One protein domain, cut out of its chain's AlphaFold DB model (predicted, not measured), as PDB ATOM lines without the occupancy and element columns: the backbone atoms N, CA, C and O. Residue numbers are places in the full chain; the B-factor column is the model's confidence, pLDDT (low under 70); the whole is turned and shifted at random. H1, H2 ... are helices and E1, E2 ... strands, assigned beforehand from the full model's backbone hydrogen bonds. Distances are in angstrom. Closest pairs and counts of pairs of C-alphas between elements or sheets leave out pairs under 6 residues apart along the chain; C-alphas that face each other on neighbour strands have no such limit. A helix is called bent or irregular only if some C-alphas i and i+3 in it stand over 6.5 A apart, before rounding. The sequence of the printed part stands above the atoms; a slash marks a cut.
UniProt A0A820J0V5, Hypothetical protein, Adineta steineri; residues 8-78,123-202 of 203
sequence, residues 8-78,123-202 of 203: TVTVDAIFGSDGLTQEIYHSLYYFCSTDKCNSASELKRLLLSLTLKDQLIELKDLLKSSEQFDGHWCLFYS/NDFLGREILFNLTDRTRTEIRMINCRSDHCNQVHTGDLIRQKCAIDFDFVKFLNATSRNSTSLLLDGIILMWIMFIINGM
ATOM      1  N   THR A   8     -17.581  34.915  87.501       85.88
ATOM      2  CA  THR A   8     -16.134  35.012  87.264       85.88
ATOM      3  C   THR A   8     -15.343  35.136  88.553       85.88
ATOM      4  O   THR A   8     -15.741  35.853  89.469       85.88
ATOM      5  N   VAL A   9     -14.190  34.475  88.600       86.75
ATOM      6  CA  VAL A   9     -13.194  34.623  89.663       86.75
ATOM      7  C   VAL A   9     -11.926  35.174  89.037       86.75
ATOM      8  O   VAL A   9     -11.345  34.516  88.183       86.75
ATOM      9  N   THR A  10     -11.487  36.346  89.466       86.56
ATOM     10  CA  THR A  10     -10.181  36.901  89.109       86.56
ATOM     11  C   THR A  10      -9.242  36.708  90.285       86.56
ATOM     12  O   THR A  10      -9.625  36.976  91.424       86.56
ATOM     13  N   VAL A  11      -8.039  36.209  90.027       88.00
ATOM     14  CA  VAL A  11      -6.998  36.046  91.041       88.00
ATOM     15  C   VAL A  11      -5.712  36.659  90.540       88.00
ATOM     16  O   VAL A  11      -5.229  36.261  89.479       88.00
ATOM     17  N   ASP A  12      -5.136  37.541  91.351       87.31
ATOM     18  CA  ASP A  12      -3.898  38.232  91.021       87.31
ATOM     19  C   ASP A  12      -2.826  37.907  92.052       87.31
ATOM     20  O   ASP A  12      -3.096  37.771  93.248       87.31
ATOM     21  N   ALA A  13      -1.596  37.801  91.572       88.25
ATOM     22  CA  ALA A  13      -0.388  37.802  92.374       88.25
ATOM     23  C   ALA A  13       0.537  38.877  91.815       88.25
ATOM     24  O   ALA A  13       0.915  38.817  90.644       88.25
ATOM     25  N   ILE A  14       0.877  39.863  92.638       84.38
ATOM     26  CA  ILE A  14       1.664  41.030  92.247       84.38
ATOM     27  C   ILE A  14       2.813  41.171  93.229       84.38
ATOM     28  O   ILE A  14       2.599  41.331  94.421       84.38
ATOM     29  N   PHE A  15       4.036  41.149  92.729       88.12
ATOM     30  CA  PHE A  15       5.217  41.529  93.480       88.12
ATOM     31  C   PHE A  15       5.607  42.953  93.093       88.12
ATOM     32  O   PHE A  15       5.946  43.190  91.936       88.12
ATOM     33  N   GLY A  16       5.514  43.887  94.038       83.56
ATOM     34  CA  GLY A  16       5.746  45.312  93.823       83.56
ATOM     35  C   GLY A  16       6.910  45.871  94.640       83.56
ATOM     36  O   GLY A  16       7.284  45.317  95.673       83.56
ATOM     37  N   SER A  17       7.461  46.994  94.186       79.94
ATOM     38  CA  SER A  17       8.402  47.839  94.910       79.94
ATOM     39  C   SER A  17       8.092  49.312  94.669       79.94
ATOM     40  O   SER A  17       7.908  49.733  93.529       79.94
ATOM     41  N   ASP A  18       8.075  50.101  95.740       71.50
ATOM     42  CA  ASP A  18       7.927  51.564  95.703       71.50
ATOM     43  C   ASP A  18       9.285  52.296  95.818       71.50
ATOM     44  O   ASP A  18       9.347  53.512  96.003       71.50
ATOM     45  N   GLY A  19      10.392  51.546  95.730       65.62
ATOM     46  CA  GLY A  19      11.758  52.032  95.944       65.62
ATOM     47  C   GLY A  19      12.231  52.002  97.403       65.62
ATOM     48  O   GLY A  19      13.427  52.169  97.646       65.62
ATOM     49  N   LEU A  20      11.341  51.749  98.368       62.28
ATOM     50  CA  LEU A  20      11.649  51.654  99.800       62.28
ATOM     51  C   LEU A  20      11.321  50.269 100.364       62.28
ATOM     52  O   LEU A  20      12.081  49.737 101.177       62.28
ATOM     53  N   THR A  21      10.225  49.671  99.910       74.44
ATOM     54  CA  THR A  21       9.758  48.348 100.308       74.44
ATOM     55  C   THR A  21       9.566  47.445  99.090       74.44
ATOM     56  O   THR A  21       9.578  47.873  97.930       74.44
ATOM     57  N   GLN A  22       9.497  46.143  99.362       81.12
ATOM     58  CA  GLN A  22       9.221  45.098  98.385       81.12
ATOM     59  C   GLN A  22       8.177  44.166  98.984       81.12
ATOM     60  O   GLN A  22       8.425  43.569 100.032       81.12
ATOM     61  N   GLU A  23       7.025  44.045  98.335       86.19
ATOM     62  CA  GLU A  23       5.858  43.357  98.890       86.19
ATOM     63  C   GLU A  23       5.181  42.479  97.840       86.19
ATOM     64  O   GLU A  23       5.203  42.775  96.644       86.19
ATOM     65  N   ILE A  24       4.587  41.374  98.297       86.94
ATOM     66  CA  ILE A  24       3.749  40.505  97.470       86.94
ATOM     67  C   ILE A  24       2.297  40.718  97.884       86.94
ATOM     68  O   ILE A  24       1.938  40.531  99.046       86.94
ATOM     69  N   TYR A  25       1.462  41.049  96.909       86.56
ATOM     70  CA  TYR A  25       0.028  41.213  97.052       86.56
ATOM     71  C   TYR A  25      -0.703  40.100  96.320       86.56
ATOM     72  O   TYR A  25      -0.377  39.760  95.181       86.56
ATOM     73  N   HIS A  26      -1.736  39.582  96.973       88.38
ATOM     74  CA  HIS A  26      -2.674  38.653  96.372       88.38
ATOM     75  C   HIS A  26      -4.082  39.218  96.475       88.38
ATOM     76  O   HIS A  26      -4.531  39.575  97.566       88.38
ATOM     77  N   SER A  27      -4.790  39.263  95.354       87.12
ATOM     78  CA  SER A  27      -6.194  39.665  95.294       87.12
ATOM     79  C   SER A  27      -7.040  38.538  94.730       87.12
ATOM     80  O   SER A  27      -6.613  37.769  93.872       87.12
ATOM     81  N   LEU A  28      -8.263  38.437  95.243       88.25
ATOM     82  CA  LEU A  28      -9.302  37.583  94.695       88.25
ATOM     83  C   LEU A  28     -10.564  38.417  94.538       88.25
ATOM     84  O   LEU A  28     -11.122  38.901  95.524       88.25
ATOM     85  N   TYR A  29     -11.028  38.545  93.304       86.25
ATOM     86  CA  TYR A  29     -12.294  39.174  92.972       86.25
ATOM     87  C   TYR A  29     -13.265  38.098  92.524       86.25
ATOM     88  O   TYR A  29     -12.982  37.330  91.609       86.25
ATOM     89  N   TYR A  30     -14.426  38.039  93.164       85.75
ATOM     90  CA  TYR A  30     -15.505  37.162  92.743       85.75
ATOM     91  C   TYR A  30     -16.689  38.011  92.310       85.75
ATOM     92  O   TYR A  30     -17.229  38.785  93.101       85.75
ATOM     93  N   PHE A  31     -17.076  37.867  91.048       83.25
ATOM     94  CA  PHE A  31     -18.256  38.505  90.492       83.25
ATOM     95  C   PHE A  31     -19.309  37.444  90.202       83.25
ATOM     96  O   PHE A  31     -19.042  36.442  89.537       83.25
ATOM     97  N   CYS A  32     -20.514  37.687  90.704       79.88
ATOM     98  CA  CYS A  32     -21.686  36.893  90.397       79.88
ATOM     99  C   CYS A  32     -22.887  37.806  90.163       79.88
ATOM    100  O   CYS A  32     -23.131  38.735  90.932       79.88
ATOM    101  N   SER A  33     -23.659  37.504  89.120       77.00
ATOM    102  CA  SER A  33     -24.843  38.272  88.720       77.00
ATOM    103  C   SER A  33     -26.068  38.072  89.629       77.00
ATOM    104  O   SER A  33     -27.096  38.715  89.418       77.00
ATOM    105  N   THR A  34     -25.993  37.209  90.654       74.44
ATOM    106  CA  THR A  34     -27.122  36.882  91.544       74.44
ATOM    107  C   THR A  34     -26.751  36.921  93.030       74.44
ATOM    108  O   THR A  34     -25.649  36.542  93.426       74.44
ATOM    109  N   ASP A  35     -27.716  37.261  93.894       68.69
ATOM    110  CA  ASP A  35     -27.527  37.282  95.359       68.69
ATOM    111  C   ASP A  35     -27.191  35.906  95.963       68.69
ATOM    112  O   ASP A  35     -26.721  35.802  97.097       68.69
ATOM    113  N   LYS A  36     -27.409  34.822  95.208       64.75
ATOM    114  CA  LYS A  36     -27.195  33.440  95.665       64.75
ATOM    115  C   LYS A  36     -25.719  33.088  95.858       64.75
ATOM    116  O   LYS A  36     -25.411  32.111  96.536       64.75
ATOM    117  N   CYS A  37     -24.819  33.878  95.285       71.00
ATOM    118  CA  CYS A  37     -23.380  33.651  95.326       71.00
ATOM    119  C   CYS A  37     -22.682  34.272  96.540       71.00
ATOM    120  O   CYS A  37     -21.561  33.889  96.864       71.00
ATOM    121  N   ASN A  38     -23.338  35.199  97.241       72.44
ATOM    122  CA  ASN A  38     -22.753  35.945  98.355       72.44
ATOM    123  C   ASN A  38     -22.984  35.230  99.694       72.44
ATOM    124  O   ASN A  38     -23.543  35.789 100.635       72.44
ATOM    125  N   SER A  39     -22.578  33.960  99.781       81.88
ATOM    126  CA  SER A  39     -22.692  33.162 101.008       81.88
ATOM    127  C   SER A  39     -21.328  32.690 101.511       81.88
ATOM    128  O   SER A  39     -20.413  32.428 100.729       81.88
ATOM    129  N   ALA A  40     -21.195  32.517 102.830       82.44
ATOM    130  CA  ALA A  40     -19.966  32.002 103.443       82.44
ATOM    131  C   ALA A  40     -19.583  30.609 102.907       82.44
ATOM    132  O   ALA A  40     -18.403  30.300 102.742       82.44
ATOM    133  N   SER A  41     -20.576  29.771 102.593       84.44
ATOM    134  CA  SER A  41     -20.351  28.470 101.963       84.44
ATOM    135  C   SER A  41     -19.775  28.598 100.558       84.44
ATOM    136  O   SER A  41     -18.899  27.816 100.201       84.44
ATOM    137  N   GLU A  42     -20.224  29.581  99.776       82.12
ATOM    138  CA  GLU A  42     -19.726  29.792  98.416       82.12
ATOM    139  C   GLU A  42     -18.288  30.298  98.429       82.12
ATOM    140  O   GLU A  42     -17.432  29.737  97.750       82.12
ATOM    141  N   LEU A  43     -17.991  31.262  99.305       83.12
ATOM    142  CA  LEU A  43     -16.627  31.732  99.529       83.12
ATOM    143  C   LEU A  43     -15.700  30.584  99.946       83.12
ATOM    144  O   LEU A  43     -14.609  30.431  99.402       83.12
ATOM    145  N   LYS A  44     -16.144  29.717 100.863       86.56
ATOM    146  CA  LYS A  44     -15.367  28.541 101.270       86.56
ATOM    147  C   LYS A  44     -15.118  27.589 100.098       86.56
ATOM    148  O   LYS A  44     -14.012  27.070  99.966       86.56
ATOM    149  N   ARG A  45     -16.116  27.351  99.242       87.44
ATOM    150  CA  ARG A  45     -15.965  26.513  98.039       87.44
ATOM    151  C   ARG A  45     -14.971  27.119  97.056       87.44
ATOM    152  O   ARG A  45     -14.125  26.381  96.557       87.44
ATOM    153  N   LEU A  46     -15.047  28.428  96.817       88.12
ATOM    154  CA  LEU A  46     -14.109  29.170  95.971       88.12
ATOM    155  C   LEU A  46     -12.677  29.015  96.485       88.12
ATOM    156  O   LEU A  46     -11.821  28.512  95.763       88.12
ATOM    157  N   LEU A  47     -12.440  29.348  97.756       88.44
ATOM    158  CA  LEU A  47     -11.111  29.283  98.370       88.44
ATOM    159  C   LEU A  47     -10.546  27.860  98.392       88.44
ATOM    160  O   LEU A  47      -9.367  27.662  98.128       88.44
ATOM    161  N   LEU A  48     -11.377  26.848  98.663       91.44
ATOM    162  CA  LEU A  48     -10.934  25.453  98.625       91.44
ATOM    163  C   LEU A  48     -10.629  24.966  97.207       91.44
ATOM    164  O   LEU A  48      -9.896  23.988  97.062       91.44
ATOM    165  N   SER A  49     -11.208  25.582  96.181       93.25
ATOM    166  CA  SER A  49     -11.003  25.197  94.778       93.25
ATOM    167  C   SER A  49      -9.844  25.944  94.127       93.25
ATOM    168  O   SER A  49      -9.368  25.520  93.077       93.25
ATOM    169  N   LEU A  50      -9.357  27.006  94.766       93.56
ATOM    170  CA  LEU A  50      -8.210  27.775  94.319       93.56
ATOM    171  C   LEU A  50      -6.899  27.158  94.809       93.56
ATOM    172  O   LEU A  50      -6.746  26.800  95.977       93.56
ATOM    173  N   THR A  51      -5.921  27.094  93.913       93.50
ATOM    174  CA  THR A  51      -4.516  26.881  94.255       93.50
ATOM    175  C   THR A  51      -3.730  28.116  93.850       93.50
ATOM    176  O   THR A  51      -3.744  28.505  92.685       93.50
ATOM    177  N   LEU A  52      -3.022  28.703  94.811       91.88
ATOM    178  CA  LEU A  52      -2.101  29.812  94.602       91.88
ATOM    179  C   LEU A  52      -0.755  29.435  95.222       91.88
ATOM    180  O   LEU A  52      -0.679  29.092  96.403       91.88
ATOM    181  N   LYS A  53       0.297  29.455  94.408       91.25
ATOM    182  CA  LYS A  53       1.689  29.334  94.842       91.25
ATOM    183  C   LYS A  53       2.487  30.416  94.145       91.25
ATOM    184  O   LYS A  53       2.553  30.416  92.916       91.25
ATOM    185  N   ASP A  54       3.107  31.291  94.911       88.75
ATOM    186  CA  ASP A  54       3.914  32.370  94.374       88.75
ATOM    187  C   ASP A  54       5.361  32.280  94.878       88.75
ATOM    188  O   ASP A  54       5.663  31.818  95.976       88.75
ATOM    189  N   GLN A  55       6.265  32.676  93.997       92.62
ATOM    190  CA  GLN A  55       7.699  32.821  94.204       92.62
ATOM    191  C   GLN A  55       8.180  34.073  93.456       92.62
ATOM    192  O   GLN A  55       9.328  34.149  93.023       92.62
ATOM    193  N   LEU A  56       7.288  35.051  93.246       90.44
ATOM    194  CA  LEU A  56       7.580  36.246  92.447       90.44
ATOM    195  C   LEU A  56       8.692  37.100  93.074       90.44
ATOM    196  O   LEU A  56       9.453  37.729  92.346       90.44
ATOM    197  N   ILE A  57       8.865  37.032  94.397       90.88
ATOM    198  CA  ILE A  57       9.989  37.645  95.123       90.88
ATOM    199  C   ILE A  57      11.367  37.184  94.618       90.88
ATOM    200  O   ILE A  57      12.352  37.914  94.731       90.88
ATOM    201  N   GLU A  58      11.472  35.992  94.022       92.00
ATOM    202  CA  GLU A  58      12.725  35.513  93.426       92.00
ATOM    203  C   GLU A  58      13.127  36.323  92.181       92.00
ATOM    204  O   GLU A  58      14.279  36.264  91.759       92.00
ATOM    205  N   LEU A  59      12.208  37.116  91.622       89.62
ATOM    206  CA  LEU A  59      12.438  38.011  90.489       89.62
ATOM    207  C   LEU A  59      12.799  39.445  90.916       89.62
ATOM    208  O   LEU A  59      12.855  40.337  90.074       89.62
ATOM    209  N   LYS A  60      13.082  39.690  92.203       88.62
ATOM    210  CA  LYS A  60      13.377  41.031  92.749       88.62
ATOM    211  C   LYS A  60      14.487  41.810  92.060       88.62
ATOM    212  O   LYS A  60      14.459  43.036  92.073       88.62
ATOM    213  N   ASP A  61      15.448  41.122  91.454       86.25
ATOM    214  CA  ASP A  61      16.528  41.782  90.726       86.25
ATOM    215  C   ASP A  61      16.031  42.473  89.447       86.25
ATOM    216  O   ASP A  61      16.647  43.442  89.013       86.25
ATOM    217  N   LEU A  62      14.888  42.048  88.893       83.38
ATOM    218  CA  LEU A  62      14.243  42.705  87.750       83.38
ATOM    219  C   LEU A  62      13.586  44.043  88.126       83.38
ATOM    220  O   LEU A  62      13.394  44.884  87.252       83.38
ATOM    221  N   LEU A  63      13.272  44.252  89.411       79.06
ATOM    222  CA  LEU A  63      12.701  45.503  89.930       79.06
ATOM    223  C   LEU A  63      13.759  46.464  90.495       79.06
ATOM    224  O   LEU A  63      13.422  47.500  91.063       79.06
ATOM    225  N   LYS A  64      15.054  46.142  90.387       74.94
ATOM    226  CA  LYS A  64      16.109  47.077  90.791       74.94
ATOM    227  C   LYS A  64      16.186  48.221  89.782       74.94
ATOM    228  O   LYS A  64      16.460  47.989  88.606       74.94
ATOM    229  N   SER A  65      15.997  49.450  90.262       63.62
ATOM    230  CA  SER A  65      16.191  50.653  89.449       63.62
ATOM    231  C   SER A  65      17.621  50.692  88.907       63.62
ATOM    232  O   SER A  65      18.581  50.615  89.676       63.62
ATOM    233  N   SER A  66      17.772  50.845  87.593       57.78
ATOM    234  CA  SER A  66      19.019  51.334  87.008       57.78
ATOM    235  C   SER A  66      19.123  52.846  87.271       57.78
ATOM    236  O   SER A  66      18.118  53.517  87.521       57.78
ATOM    237  N   GLU A  67      20.336  53.405  87.241       46.91
ATOM    238  CA  GLU A  67      20.564  54.855  87.411       46.91
ATOM    239  C   GLU A  67      19.967  55.699  86.263       46.91
ATOM    240  O   GLU A  67      19.928  56.926  86.343       46.91
ATOM    241  N   GLN A  68      19.482  55.056  85.196       48.56
ATOM    242  CA  GLN A  68      18.814  55.686  84.062       48.56
ATOM    243  C   GLN A  68      17.427  55.068  83.903       48.56
ATOM    244  O   GLN A  68      17.283  53.958  83.407       48.56
ATOM    245  N   PHE A  69      16.403  55.795  84.343       42.44
ATOM    246  CA  PHE A  69      15.009  55.393  84.196       42.44
ATOM    247  C   PHE A  69      14.626  55.242  82.713       42.44
ATOM    248  O   PHE A  69      14.450  56.238  82.005       42.44
ATOM    249  N   ASP A  70      14.435  54.001  82.261       50.75
ATOM    250  CA  ASP A  70      13.759  53.672  81.005       50.75
ATOM    251  C   ASP A  70      12.526  52.806  81.298       50.75
ATOM    252  O   ASP A  70      12.501  51.599  81.077       50.75
ATOM    253  N   GLY A  71      11.505  53.421  81.902       45.25
ATOM    254  CA  GLY A  71      10.253  52.735  82.211       45.25
ATOM    255  C   GLY A  71       9.521  52.293  80.941       45.25
ATOM    256  O   GLY A  71       9.195  53.122  80.088       45.25
ATOM    257  N   HIS A  72       9.222  50.996  80.858       51.69
ATOM    258  CA  HIS A  72       8.274  50.423  79.900       51.69
ATOM    259  C   HIS A  72       7.254  49.569  80.671       51.69
ATOM    260  O   HIS A  72       7.587  49.012  81.717       51.69
ATOM    261  N   TRP A  73       6.020  49.461  80.172       48.28
ATOM    262  CA  TRP A  73       5.042  48.462  80.627       48.28
ATOM    263  C   TRP A  73       4.738  47.458  79.516       48.28
ATOM    264  O   TRP A  73       4.779  47.795  78.329       48.28
ATOM    265  N   CYS A  74       4.403  46.223  79.900       51.56
ATOM    266  CA  CYS A  74       3.999  45.173  78.967       51.56
ATOM    267  C   CYS A  74       2.839  44.331  79.527       51.56
ATOM    268  O   CYS A  74       2.839  43.964  80.705       51.56
ATOM    269  N   LEU A  75       1.860  44.013  78.667       48.50
ATOM    270  CA  LEU A  75       0.738  43.111  78.954       48.50
ATOM    271  C   LEU A  75       0.743  41.937  77.974       48.50
ATOM    272  O   LEU A  75       0.833  42.137  76.764       48.50
ATOM    273  N   PHE A  76       0.576  40.716  78.489       51.75
ATOM    274  CA  PHE A  76       0.478  39.513  77.656       51.75
ATOM    275  C   PHE A  76      -0.744  38.651  77.989       51.75
ATOM    276  O   PHE A  76      -0.915  38.262  79.146       51.75
ATOM    277  N   TYR A  77      -1.488  38.218  76.961       48.19
ATOM    278  CA  TYR A  77      -2.667  37.344  77.086       48.19
ATOM    279  C   TYR A  77      -2.410  35.951  76.498       48.19
ATOM    280  O   TYR A  77      -1.929  35.836  75.372       48.19
ATOM    281  N   SER A  78      -2.727  34.873  77.224       47.47
ATOM    282  CA  SER A  78      -2.373  33.510  76.775       47.47
ATOM    283  C   SER A  78      -3.370  32.832  75.824       47.47
ATOM    284  O   SER A  78      -2.987  31.859  75.180       47.47
ATOM    285  N   ASN A 123       5.786  52.822  91.217       70.50
ATOM    286  CA  ASN A 123       5.547  51.429  91.569       70.50
ATOM    287  C   ASN A 123       6.025  50.500  90.456       70.50
ATOM    288  O   ASN A 123       5.349  50.340  89.436       70.50
ATOM    289  N   ASP A 124       7.172  49.876  90.690       79.62
ATOM    290  CA  ASP A 124       7.693  48.792  89.869       79.62
ATOM    291  C   ASP A 124       7.007  47.502  90.323       79.62
ATOM    292  O   ASP A 124       6.944  47.230  91.517       79.62
ATOM    293  N   PHE A 125       6.461  46.701  89.416       84.50
ATOM    294  CA  PHE A 125       5.827  45.440  89.762       84.50
ATOM    295  C   PHE A 125       5.901  44.381  88.660       84.50
ATOM    296  O   PHE A 125       5.918  44.662  87.460       84.50
ATOM    297  N   LEU A 126       5.882  43.126  89.098       86.56
ATOM    298  CA  LEU A 126       5.700  41.936  88.276       86.56
ATOM    299  C   LEU A 126       4.461  41.216  88.771       86.56
ATOM    300  O   LEU A 126       4.319  40.997  89.972       86.56
ATOM    301  N   GLY A 127       3.584  40.795  87.874       88.00
ATOM    302  CA  GLY A 127       2.373  40.125  88.302       88.00
ATOM    303  C   GLY A 127       1.757  39.201  87.278       88.00
ATOM    304  O   GLY A 127       2.057  39.227  86.082       88.00
ATOM    305  N   ARG A 128       0.869  38.365  87.794       86.31
ATOM    306  CA  ARG A 128       0.050  37.434  87.035       86.31
ATOM    307  C   ARG A 128      -1.379  37.557  87.531       86.31
ATOM    308  O   ARG A 128      -1.616  37.432  88.725       86.31
ATOM    309  N   GLU A 129      -2.297  37.767  86.608       85.38
ATOM    310  CA  GLU A 129      -3.738  37.750  86.833       85.38
ATOM    311  C   GLU A 129      -4.323  36.567  86.053       85.38
ATOM    312  O   GLU A 129      -3.948  36.307  84.904       85.38
ATOM    313  N   ILE A 130      -5.233  35.817  86.671       88.25
ATOM    314  CA  ILE A 130      -6.039  34.813  85.980       88.25
ATOM    315  C   ILE A 130      -7.514  35.059  86.252       88.25
ATOM    316  O   ILE A 130      -7.972  34.996  87.390       88.25
ATOM    317  N   LEU A 131      -8.262  35.240  85.172       88.19
ATOM    318  CA  LEU A 131      -9.714  35.255  85.150       88.19
ATOM    319  C   LEU A 131     -10.233  33.846  84.854       88.19
ATOM    320  O   LEU A 131     -10.018  33.319  83.765       88.19
ATOM    321  N   PHE A 132     -10.969  33.254  85.783       89.31
ATOM    322  CA  PHE A 132     -11.712  32.011  85.610       89.31
ATOM    323  C   PHE A 132     -13.185  32.327  85.356       89.31
ATOM    324  O   PHE A 132     -13.858  32.905  86.207       89.31
ATOM    325  N   ASN A 133     -13.712  31.909  84.209       87.06
ATOM    326  CA  ASN A 133     -15.147  31.914  83.945       87.06
ATOM    327  C   ASN A 133     -15.712  30.568  84.416       87.06
ATOM    328  O   ASN A 133     -15.416  29.517  83.841       87.06
ATOM    329  N   LEU A 134     -16.500  30.599  85.492       86.38
ATOM    330  CA  LEU A 134     -17.025  29.389  86.131       86.38
ATOM    331  C   LEU A 134     -18.142  28.731  85.313       86.38
ATOM    332  O   LEU A 134     -18.341  27.520  85.426       86.38
ATOM    333  N   THR A 135     -18.846  29.510  84.489       83.81
ATOM    334  CA  THR A 135     -19.923  29.033  83.612       83.81
ATOM    335  C   THR A 135     -19.355  28.165  82.497       83.81
ATOM    336  O   THR A 135     -19.722  26.995  82.368       83.81
ATOM    337  N   ASP A 136     -18.390  28.703  81.754       86.38
ATOM    338  CA  ASP A 136     -17.823  28.038  80.574       86.38
ATOM    339  C   ASP A 136     -16.596  27.183  80.907       86.38
ATOM    340  O   ASP A 136     -16.067  26.476  80.049       86.38
ATOM    341  N   ARG A 137     -16.140  27.229  82.166       87.81
ATOM    342  CA  ARG A 137     -14.940  26.537  82.666       87.81
ATOM    343  C   ARG A 137     -13.686  26.914  81.888       87.81
ATOM    344  O   ARG A 137     -12.803  26.091  81.642       87.81
ATOM    345  N   THR A 138     -13.628  28.172  81.479       86.25
ATOM    346  CA  THR A 138     -12.495  28.735  80.758       86.25
ATOM    347  C   THR A 138     -11.659  29.582  81.699       86.25
ATOM    348  O   THR A 138     -12.110  30.023  82.758       86.25
ATOM    349  N   ARG A 139     -10.404  29.799  81.313       87.31
ATOM    350  CA  ARG A 139      -9.516  30.735  81.993       87.31
ATOM    351  C   ARG A 139      -8.920  31.702  80.989       87.31
ATOM    352  O   ARG A 139      -8.750  31.331  79.833       87.31
ATOM    353  N   THR A 140      -8.570  32.894  81.436       82.75
ATOM    354  CA  THR A 140      -7.777  33.877  80.697       82.75
ATOM    355  C   THR A 140      -6.662  34.324  81.615       82.75
ATOM    356  O   THR A 140      -6.920  34.680  82.756       82.75
ATOM    357  N   GLU A 141      -5.427  34.264  81.141       81.12
ATOM    358  CA  GLU A 141      -4.266  34.713  81.904       81.12
ATOM    359  C   GLU A 141      -3.744  36.018  81.325       81.12
ATOM    360  O   GLU A 141      -3.613  36.146  80.102       81.12
ATOM    361  N   ILE A 142      -3.404  36.927  82.231       79.38
ATOM    362  CA  ILE A 142      -2.766  38.208  81.980       79.38
ATOM    363  C   ILE A 142      -1.448  38.227  82.750       79.38
ATOM    364  O   ILE A 142      -1.388  37.910  83.936       79.38
ATOM    365  N   ARG A 143      -0.365  38.596  82.073       80.38
ATOM    366  CA  ARG A 143       0.927  38.877  82.713       80.38
ATOM    367  C   ARG A 143       1.125  40.380  82.718       80.38
ATOM    368  O   ARG A 143       0.957  41.005  81.673       80.38
ATOM    369  N   MET A 144       1.465  40.929  83.876       77.31
ATOM    370  CA  MET A 144       1.606  42.361  84.090       77.31
ATOM    371  C   MET A 144       3.054  42.667  84.458       77.31
ATOM    372  O   MET A 144       3.587  42.096  85.409       77.31
ATOM    373  N   ILE A 145       3.703  43.533  83.689       77.50
ATOM    374  CA  ILE A 145       5.099  43.910  83.905       77.50
ATOM    375  C   ILE A 145       5.179  45.431  83.848       77.50
ATOM    376  O   ILE A 145       4.779  46.030  82.848       77.50
ATOM    377  N   ASN A 146       5.679  46.038  84.918       77.44
ATOM    378  CA  ASN A 146       6.009  47.454  84.989       77.44
ATOM    379  C   ASN A 146       7.309  47.606  85.774       77.44
ATOM    380  O   ASN A 146       7.372  47.263  86.946       77.44
ATOM    381  N   CYS A 147       8.371  48.079  85.145       74.38
ATOM    382  CA  CYS A 147       9.672  48.156  85.799       74.38
ATOM    383  C   CYS A 147      10.614  49.066  85.028       74.38
ATOM    384  O   CYS A 147      10.435  49.318  83.833       74.38
ATOM    385  N   ARG A 148      11.644  49.534  85.735       70.44
ATOM    386  CA  ARG A 148      12.609  50.532  85.246       70.44
ATOM    387  C   ARG A 148      13.880  49.937  84.649       70.44
ATOM    388  O   ARG A 148      14.726  50.685  84.177       70.44
ATOM    389  N   SER A 149      14.044  48.617  84.721       70.62
ATOM    390  CA  SER A 149      15.212  47.908  84.199       70.62
ATOM    391  C   SER A 149      15.030  47.551  82.720       70.62
ATOM    392  O   SER A 149      14.028  46.931  82.355       70.62
ATOM    393  N   ASP A 150      16.038  47.842  81.890       63.41
ATOM    394  CA  ASP A 150      16.070  47.564  80.440       63.41
ATOM    395  C   ASP A 150      15.802  46.089  80.080       63.41
ATOM    396  O   ASP A 150      15.381  45.758  78.968       63.41
ATOM    397  N   HIS A 151      16.053  45.167  81.013       68.12
ATOM    398  CA  HIS A 151      15.884  43.727  80.803       68.12
ATOM    399  C   HIS A 151      14.571  43.173  81.352       68.12
ATOM    400  O   HIS A 151      14.232  42.019  81.099       68.12
ATOM    401  N   CYS A 152      13.824  43.976  82.101       71.62
ATOM    402  CA  CYS A 152      12.647  43.495  82.797       71.62
ATOM    403  C   CYS A 152      11.414  43.418  81.876       71.62
ATOM    404  O   CYS A 152      10.645  42.463  81.965       71.62
ATOM    405  N   ASN A 153      11.280  44.311  80.895       68.31
ATOM    406  CA  ASN A 153      10.137  44.351  79.971       68.31
ATOM    407  C   ASN A 153      10.309  43.448  78.736       68.31
ATOM    408  O   ASN A 153      10.188  43.893  77.597       68.31
ATOM    409  N   GLN A 154      10.614  42.167  78.951       70.56
ATOM    410  CA  GLN A 154      10.856  41.189  77.883       70.56
ATOM    411  C   GLN A 154       9.855  40.030  77.927       70.56
ATOM    412  O   GLN A 154       9.369  39.651  78.994       70.56
ATOM    413  N   VAL A 155       9.610  39.393  76.774       69.62
ATOM    414  CA  VAL A 155       8.767  38.180  76.669       69.62
ATOM    415  C   VAL A 155       9.225  37.100  77.654       69.62
ATOM    416  O   VAL A 155       8.406  36.486  78.338       69.62
ATOM    417  N   HIS A 156      10.543  36.925  77.789       77.44
ATOM    418  CA  HIS A 156      11.135  35.973  78.723       77.44
ATOM    419  C   HIS A 156      10.754  36.254  80.188       77.44
ATOM    420  O   HIS A 156      10.495  35.313  80.937       77.44
ATOM    421  N   THR A 157      10.630  37.522  80.594       80.12
ATOM    422  CA  THR A 157      10.143  37.882  81.936       80.12
ATOM    423  C   THR A 157       8.714  37.401  82.154       80.12
ATOM    424  O   THR A 157       8.400  36.868  83.216       80.12
ATOM    425  N   GLY A 158       7.856  37.499  81.135       81.38
ATOM    426  CA  GLY A 158       6.501  36.949  81.186       81.38
ATOM    427  C   GLY A 158       6.480  35.433  81.417       81.38
ATOM    428  O   GLY A 158       5.622  34.929  82.145       81.38
ATOM    429  N   ASP A 159       7.434  34.694  80.847       83.00
ATOM    430  CA  ASP A 159       7.589  33.260  81.111       83.00
ATOM    431  C   ASP A 159       8.108  32.967  82.518       83.00
ATOM    432  O   ASP A 159       7.610  32.043  83.166       83.00
ATOM    433  N   LEU A 160       9.064  33.758  83.010       88.94
ATOM    434  CA  LEU A 160       9.559  33.643  84.381       88.94
ATOM    435  C   LEU A 160       8.438  33.889  85.395       88.94
ATOM    436  O   LEU A 160       8.275  33.091  86.316       88.94
ATOM    437  N   ILE A 161       7.611  34.919  85.189       88.62
ATOM    438  CA  ILE A 161       6.421  35.190  86.007       88.62
ATOM    439  C   ILE A 161       5.505  33.966  86.043       88.62
ATOM    440  O   ILE A 161       5.113  33.521  87.118       88.62
ATOM    441  N   ARG A 162       5.205  33.362  84.887       87.44
ATOM    442  CA  ARG A 162       4.358  32.161  84.810       87.44
ATOM    443  C   ARG A 162       4.964  30.958  85.539       87.44
ATOM    444  O   ARG A 162       4.232  30.179  86.141       87.44
ATOM    445  N   GLN A 163       6.283  30.784  85.480       90.94
ATOM    446  CA  GLN A 163       6.976  29.699  86.184       90.94
ATOM    447  C   GLN A 163       7.013  29.922  87.700       90.94
ATOM    448  O   GLN A 163       6.934  28.959  88.460       90.94
ATOM    449  N   LYS A 164       7.134  31.181  88.132       94.56
ATOM    450  CA  LYS A 164       7.237  31.583  89.540       94.56
ATOM    451  C   LYS A 164       5.892  31.854  90.200       94.56
ATOM    452  O   LYS A 164       5.838  31.990  91.412       94.56
ATOM    453  N   CYS A 165       4.805  31.913  89.446       93.00
ATOM    454  CA  CYS A 165       3.467  32.101  89.982       93.00
ATOM    455  C   CYS A 165       2.530  31.060  89.380       93.00
ATOM    456  O   CYS A 165       2.178  31.140  88.206       93.00
ATOM    457  N   ALA A 166       2.098  30.093  90.184       92.06
ATOM    458  CA  ALA A 166       1.097  29.105  89.816       92.06
ATOM    459  C   ALA A 166      -0.251  29.469  90.450       92.06
ATOM    460  O   ALA A 166      -0.453  29.293  91.651       92.06
ATOM    461  N   ILE A 167      -1.172  29.942  89.615       91.44
ATOM    462  CA  ILE A 167      -2.582  30.144  89.944       91.44
ATOM    463  C   ILE A 167      -3.375  29.107  89.146       91.44
ATOM    464  O   ILE A 167      -3.213  29.004  87.926       91.44
ATOM    465  N   ASP A 168      -4.197  28.316  89.824       93.00
ATOM    466  CA  ASP A 168      -5.070  27.325  89.195       93.00
ATOM    467  C   ASP A 168      -6.391  27.192  89.952       93.00
ATOM    468  O   ASP A 168      -6.453  27.440  91.157       93.00
ATOM    469  N   PHE A 169      -7.445  26.786  89.249       92.88
ATOM    470  CA  PHE A 169      -8.785  26.663  89.817       92.88
ATOM    471  C   PHE A 169      -9.427  25.335  89.420       92.88
ATOM    472  O   PHE A 169      -9.628  25.042  88.239       92.88
ATOM    473  N   ASP A 170      -9.793  24.534  90.417       94.06
ATOM    474  CA  ASP A 170     -10.455  23.250  90.213       94.06
ATOM    475  C   ASP A 170     -11.975  23.440  90.081       94.06
ATOM    476  O   ASP A 170     -12.728  23.427  91.060       94.06
ATOM    477  N   PHE A 171     -12.439  23.590  88.836       90.75
ATOM    478  CA  PHE A 171     -13.866  23.704  88.521       90.75
ATOM    479  C   PHE A 171     -14.683  22.504  89.022       90.75
ATOM    480  O   PHE A 171     -15.839  22.668  89.407       90.75
ATOM    481  N   VAL A 172     -14.111  21.296  89.028       90.38
ATOM    482  CA  VAL A 172     -14.818  20.079  89.454       90.38
ATOM    483  C   VAL A 172     -15.019  20.103  90.962       90.38
ATOM    484  O   VAL A 172     -16.134  19.876  91.433       90.38
ATOM    485  N   LYS A 173     -13.972  20.428  91.725       89.25
ATOM    486  CA  LYS A 173     -14.048  20.597  93.180       89.25
ATOM    487  C   LYS A 173     -15.021  21.703  93.563       89.25
ATOM    488  O   LYS A 173     -15.817  21.498  94.477       89.25
ATOM    489  N   PHE A 174     -15.018  22.816  92.832       88.19
ATOM    490  CA  PHE A 174     -15.964  23.900  93.057       88.19
ATOM    491  C   PHE A 174     -17.404  23.420  92.859       88.19
ATOM    492  O   PHE A 174     -18.208  23.500  93.790       88.19
ATOM    493  N   LEU A 175     -17.727  22.854  91.691       83.69
ATOM    494  CA  LEU A 175     -19.086  22.435  91.329       83.69
ATOM    495  C   LEU A 175     -19.611  21.265  92.178       83.69
ATOM    496  O   LEU A 175     -20.800  21.237  92.487       83.69
ATOM    497  N   ASN A 176     -18.741  20.347  92.610       82.50
ATOM    498  CA  ASN A 176     -19.122  19.156  93.381       82.50
ATOM    499  C   ASN A 176     -19.138  19.363  94.901       82.50
ATOM    500  O   ASN A 176     -19.502  18.447  95.637       82.50
ATOM    501  N   ALA A 177     -18.753  20.537  95.405       72.19
ATOM    502  CA  ALA A 177     -18.733  20.812  96.842       72.19
ATOM    503  C   ALA A 177     -20.133  21.036  97.470       72.19
ATOM    504  O   ALA A 177     -20.254  21.644  98.537       72.19
ATOM    505  N   THR A 178     -21.202  20.530  96.852       55.88
ATOM    506  CA  THR A 178     -22.574  20.598  97.359       55.88
ATOM    507  C   THR A 178     -22.753  19.805  98.667       55.88
ATOM    508  O   THR A 178     -22.550  18.596  98.741       55.88
ATOM    509  N   SER A 179     -23.163  20.532  99.713       48.22
ATOM    510  CA  SER A 179     -23.905  20.063 100.897       48.22
ATOM    511  C   SER A 179     -23.345  18.888 101.721       48.22
ATOM    512  O   SER A 179     -24.101  17.989 102.103       48.22
ATOM    513  N   ARG A 180     -22.070  18.900 102.132       43.19
ATOM    514  CA  ARG A 180     -21.744  18.208 103.396       43.19
ATOM    515  C   ARG A 180     -22.248  19.060 104.554       43.19
ATOM    516  O   ARG A 180     -21.589  20.014 104.955       43.19
ATOM    517  N   ASN A 181     -23.433  18.708 105.050       42.50
ATOM    518  CA  ASN A 181     -23.959  19.181 106.324       42.50
ATOM    519  C   ASN A 181     -22.865  19.117 107.400       42.50
ATOM    520  O   ASN A 181     -22.320  18.055 107.691       42.50
ATOM    521  N   SER A 182     -22.559  20.294 107.934       47.16
ATOM    522  CA  SER A 182     -22.140  20.610 109.296       47.16
ATOM    523  C   SER A 182     -21.792  19.427 110.206       47.16
ATOM    524  O   SER A 182     -22.665  18.919 110.896       47.16
ATOM    525  N   THR A 183     -20.506  19.078 110.299       43.47
ATOM    526  CA  THR A 183     -19.858  18.593 111.537       43.47
ATOM    527  C   THR A 183     -18.332  18.685 111.408       43.47
ATOM    528  O   THR A 183     -17.628  17.683 111.360       43.47
ATOM    529  N   SER A 184     -17.767  19.894 111.359       46.09
ATOM    530  CA  SER A 184     -16.385  20.080 111.830       46.09
ATOM    531  C   SER A 184     -16.115  21.537 112.195       46.09
ATOM    532  O   SER A 184     -15.453  22.272 111.468       46.09
ATOM    533  N   LEU A 185     -16.591  21.928 113.380       48.78
ATOM    534  CA  LEU A 185     -16.200  23.172 114.059       48.78
ATOM    535  C   LEU A 185     -14.669  23.314 114.209       48.78
ATOM    536  O   LEU A 185     -14.165  24.419 114.377       48.78
ATOM    537  N   LEU A 186     -13.921  22.210 114.108       50.53
ATOM    538  CA  LEU A 186     -12.461  22.190 114.197       50.53
ATOM    539  C   LEU A 186     -11.764  22.580 112.885       50.53
ATOM    540  O   LEU A 186     -10.729  23.237 112.937       50.53
ATOM    541  N   LEU A 187     -12.313  22.231 111.713       47.78
ATOM    542  CA  LEU A 187     -11.711  22.640 110.434       47.78
ATOM    543  C   LEU A 187     -12.025  24.097 110.083       47.78
ATOM    544  O   LEU A 187     -11.184  24.775 109.495       47.78
ATOM    545  N   ASP A 188     -13.212  24.579 110.453       46.50
ATOM    546  CA  ASP A 188     -13.621  25.962 110.191       46.50
ATOM    547  C   ASP A 188     -12.770  26.966 110.981       46.50
ATOM    548  O   ASP A 188     -12.390  28.005 110.443       46.50
ATOM    549  N   GLY A 189     -12.368  26.612 112.209       48.84
ATOM    550  CA  GLY A 189     -11.433  27.413 113.003       48.84
ATOM    551  C   GLY A 189     -10.030  27.487 112.393       48.84
ATOM    552  O   GLY A 189      -9.428  28.556 112.375       48.84
ATOM    553  N   ILE A 190      -9.525  26.385 111.827       54.34
ATOM    554  CA  ILE A 190      -8.199  26.364 111.193       54.34
ATOM    555  C   ILE A 190      -8.212  27.204 109.911       54.34
ATOM    556  O   ILE A 190      -7.325  28.032 109.728       54.34
ATOM    557  N   ILE A 191      -9.230  27.065 109.054       54.16
ATOM    558  CA  ILE A 191      -9.328  27.835 107.802       54.16
ATOM    559  C   ILE A 191      -9.450  29.342 108.084       54.16
ATOM    560  O   ILE A 191      -8.761  30.132 107.445       54.16
ATOM    561  N   LEU A 192     -10.246  29.752 109.078       50.09
ATOM    562  CA  LEU A 192     -10.333  31.160 109.491       50.09
ATOM    563  C   LEU A 192      -9.010  31.692 110.058       50.09
ATOM    564  O   LEU A 192      -8.666  32.847 109.822       50.09
ATOM    565  N   MET A 193      -8.246  30.858 110.763       49.88
ATOM    566  CA  MET A 193      -6.948  31.248 111.311       49.88
ATOM    567  C   MET A 193      -5.894  31.452 110.211       49.88
ATOM    568  O   MET A 193      -5.102  32.383 110.309       49.88
ATOM    569  N   TRP A 194      -5.931  30.662 109.130       50.62
ATOM    570  CA  TRP A 194      -5.102  30.901 107.939       50.62
ATOM    571  C   TRP A 194      -5.528  32.163 107.179       50.62
ATOM    572  O   TRP A 194      -4.668  32.941 106.779       50.62
ATOM    573  N   ILE A 195      -6.834  32.427 107.049       49.22
ATOM    574  CA  ILE A 195      -7.347  33.667 106.436       49.22
ATOM    575  C   ILE A 195      -6.923  34.899 107.258       49.22
ATOM    576  O   ILE A 195      -6.486  35.895 106.689       49.22
ATOM    577  N   MET A 196      -6.965  34.828 108.591       44.03
ATOM    578  CA  MET A 196      -6.475  35.909 109.458       44.03
ATOM    579  C   MET A 196      -4.950  36.066 109.431       44.03
ATOM    580  O   MET A 196      -4.467  37.184 109.596       44.03
ATOM    581  N   PHE A 197      -4.184  34.993 109.213       39.91
ATOM    582  CA  PHE A 197      -2.729  35.081 109.036       39.91
ATOM    583  C   PHE A 197      -2.345  35.747 107.711       39.91
ATOM    584  O   PHE A 197      -1.397  36.523 107.680       39.91
ATOM    585  N   ILE A 198      -3.111  35.505 106.642       46.16
ATOM    586  CA  ILE A 198      -2.931  36.192 105.354       46.16
ATOM    587  C   ILE A 198      -3.215  37.697 105.497       46.16
ATOM    588  O   ILE A 198      -2.497  38.504 104.921       46.16
ATOM    589  N   ILE A 199      -4.199  38.087 106.315       42.03
ATOM    590  CA  ILE A 199      -4.546  39.502 106.541       42.03
ATOM    591  C   ILE A 199      -3.558  40.202 107.496       42.03
ATOM    592  O   ILE A 199      -3.226  41.363 107.284       42.03
ATOM    593  N   ASN A 200      -3.061  39.525 108.538       34.34
ATOM    594  CA  ASN A 200      -2.126  40.131 109.502       34.34
ATOM    595  C   ASN A 200      -0.650  40.065 109.077       34.34
ATOM    596  O   ASN A 200       0.176  40.714 109.704       34.34
ATOM    597  N   GLY A 201      -0.306  39.316 108.026       33.28
ATOM    598  CA  GLY A 201       1.016  39.386 107.389       33.28
ATOM    599  C   GLY A 201       1.219  40.626 106.505       33.28
ATOM    600  O   GLY A 201       2.276  40.752 105.900       33.28
ATOM    601  N   MET A 202       0.211  41.504 106.418       38.62
ATOM    602  CA  MET A 202       0.208  42.762 105.658       38.62
ATOM    603  C   MET A 202       0.371  44.017 106.548       38.62
ATOM    604  O   MET A 202       0.003  45.110 106.121       38.62
TER     605      MET A 202
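This is residues 8 to 78 and 123 to 202 of the 203 residues of the protein "Hypothetical protein" of Adineta steineri (UniProt A0A820J0V5). A long, twisted sheet of five strands, E2 E1 E5 E6 E4, has a second layer over one face: the short two-stranded ribbon E3 E7 is face to face with part of it, with H2 and H3 at one end of the ribbon and H1 and H4 at the other. A last helix, H5, is set off from this sandwich beyond H1, at the end of a link whose residues 180 to 184 stand free together with residues 185 to 187 of H5. The printed part has 151 residues, with five named helices and seven named strands in the order E1 E2 H1 E3 H2 E4 E5 E6 H3 E7 H4 H5; both sheets are antiparallel and the class is mixed, helices and strands. The whole is elongated, spanning 60 by 34 by 25 A, and only just loose, close to compact, with a radius of gyration of the C-alphas of 17.9 A.

E1, residues 8 to 17, begins at C-alpha 8 at (-16.134, 35.012, 87.264) and is 28.7 A long. E2, residues 22 to 32, is the longest strand, 33.0 A. H1, residues 40 to 49, leads with no residue between into E3, residues 50 to 54, whose C-alpha 50 is at (-8.210, 27.775, 94.319). H2, residues 56 to 63, is irregular: C-alphas 58 and 61 are 7.8 A apart. E4 holds residues 72 to 77. After the cut come E5, residues 124 to 133, 29.0 A, and E6, residues 138 to 147, 29.9 A. H3, residues 155 to 164, leads into E7, residues 165 to 169, and H4 follows as residues 171 to 176. H5, residues 185 to 200, is 22.5 A long and ends at C-alpha 200 at (-2.126, 40.131, 109.502).

In the larger sheet E2 and E4 are the edge strands. E1 and E2 form a hairpin, with N 10 and O 29 2.8 A apart. E1 and E5 are antiparallel at 172 degrees, with N 11 and O 130 2.9 A apart. E5 and E6 form another hairpin, with N 127 and O 144 2.8 A apart. E6 and E4 pair through N 74 and O 145, 3.0 A. E3 and E7 are antiparallel, with N 51 and O 168 2.8 A apart; their sheet and the larger one form a sandwich, two sheets face to face, in which the parts that face each other are 9.2 A apart centre to centre and the strands of the one stand at 15 degrees to those of the other. The closest C-alphas of E5 and E7 are those of Arg 128 and Cys 165, 7.0 A. H2 and H3 lie on the same face of the larger sheet, giving two layers, helices on one face of a sheet. H2, at a height of 7.9 A, lies over E1 and E5 and runs slantwise to the strands, at 43 degrees to E1 on the local plane. H3, at a height of 9.0 A, lies over E5 and only just over E6, with 3 of its C-alphas there, and runs across the strands. H2 and H3 only just touch, with 3 pairs of C-alphas within 8 A, the closest being Leu 56 and Lys 164, 5.5 A. H1 only grazes the sheet, with its residues 43 to 47. H1 touches H4 at a steep tilt of 45 degrees, opposite ways; C-alphas 49 and 174 are their closest, 5.4 A. H1 and H5 are near each other, with 6 pairs of C-alphas within 10 A. In H1, H3 and H4 every O i to N i+4 pair is within hydrogen-bond range; H5 has 10 of 12, and H2 has 0 of 4 but 4 of 5 O i to N i+3 pairs.

The two C-alphas farthest apart are those of Gln 68 and Asn 181, 60.5 A. Residues 79 to 122 are not printed, and C-alphas 78 and 123 are 24.5 A apart across the cut. Of the links that are printed whole, none is long. The mean pLDDT of the printed part is 74.1; 47 residues are under 70, among them 65 to 78 and 178 to 202.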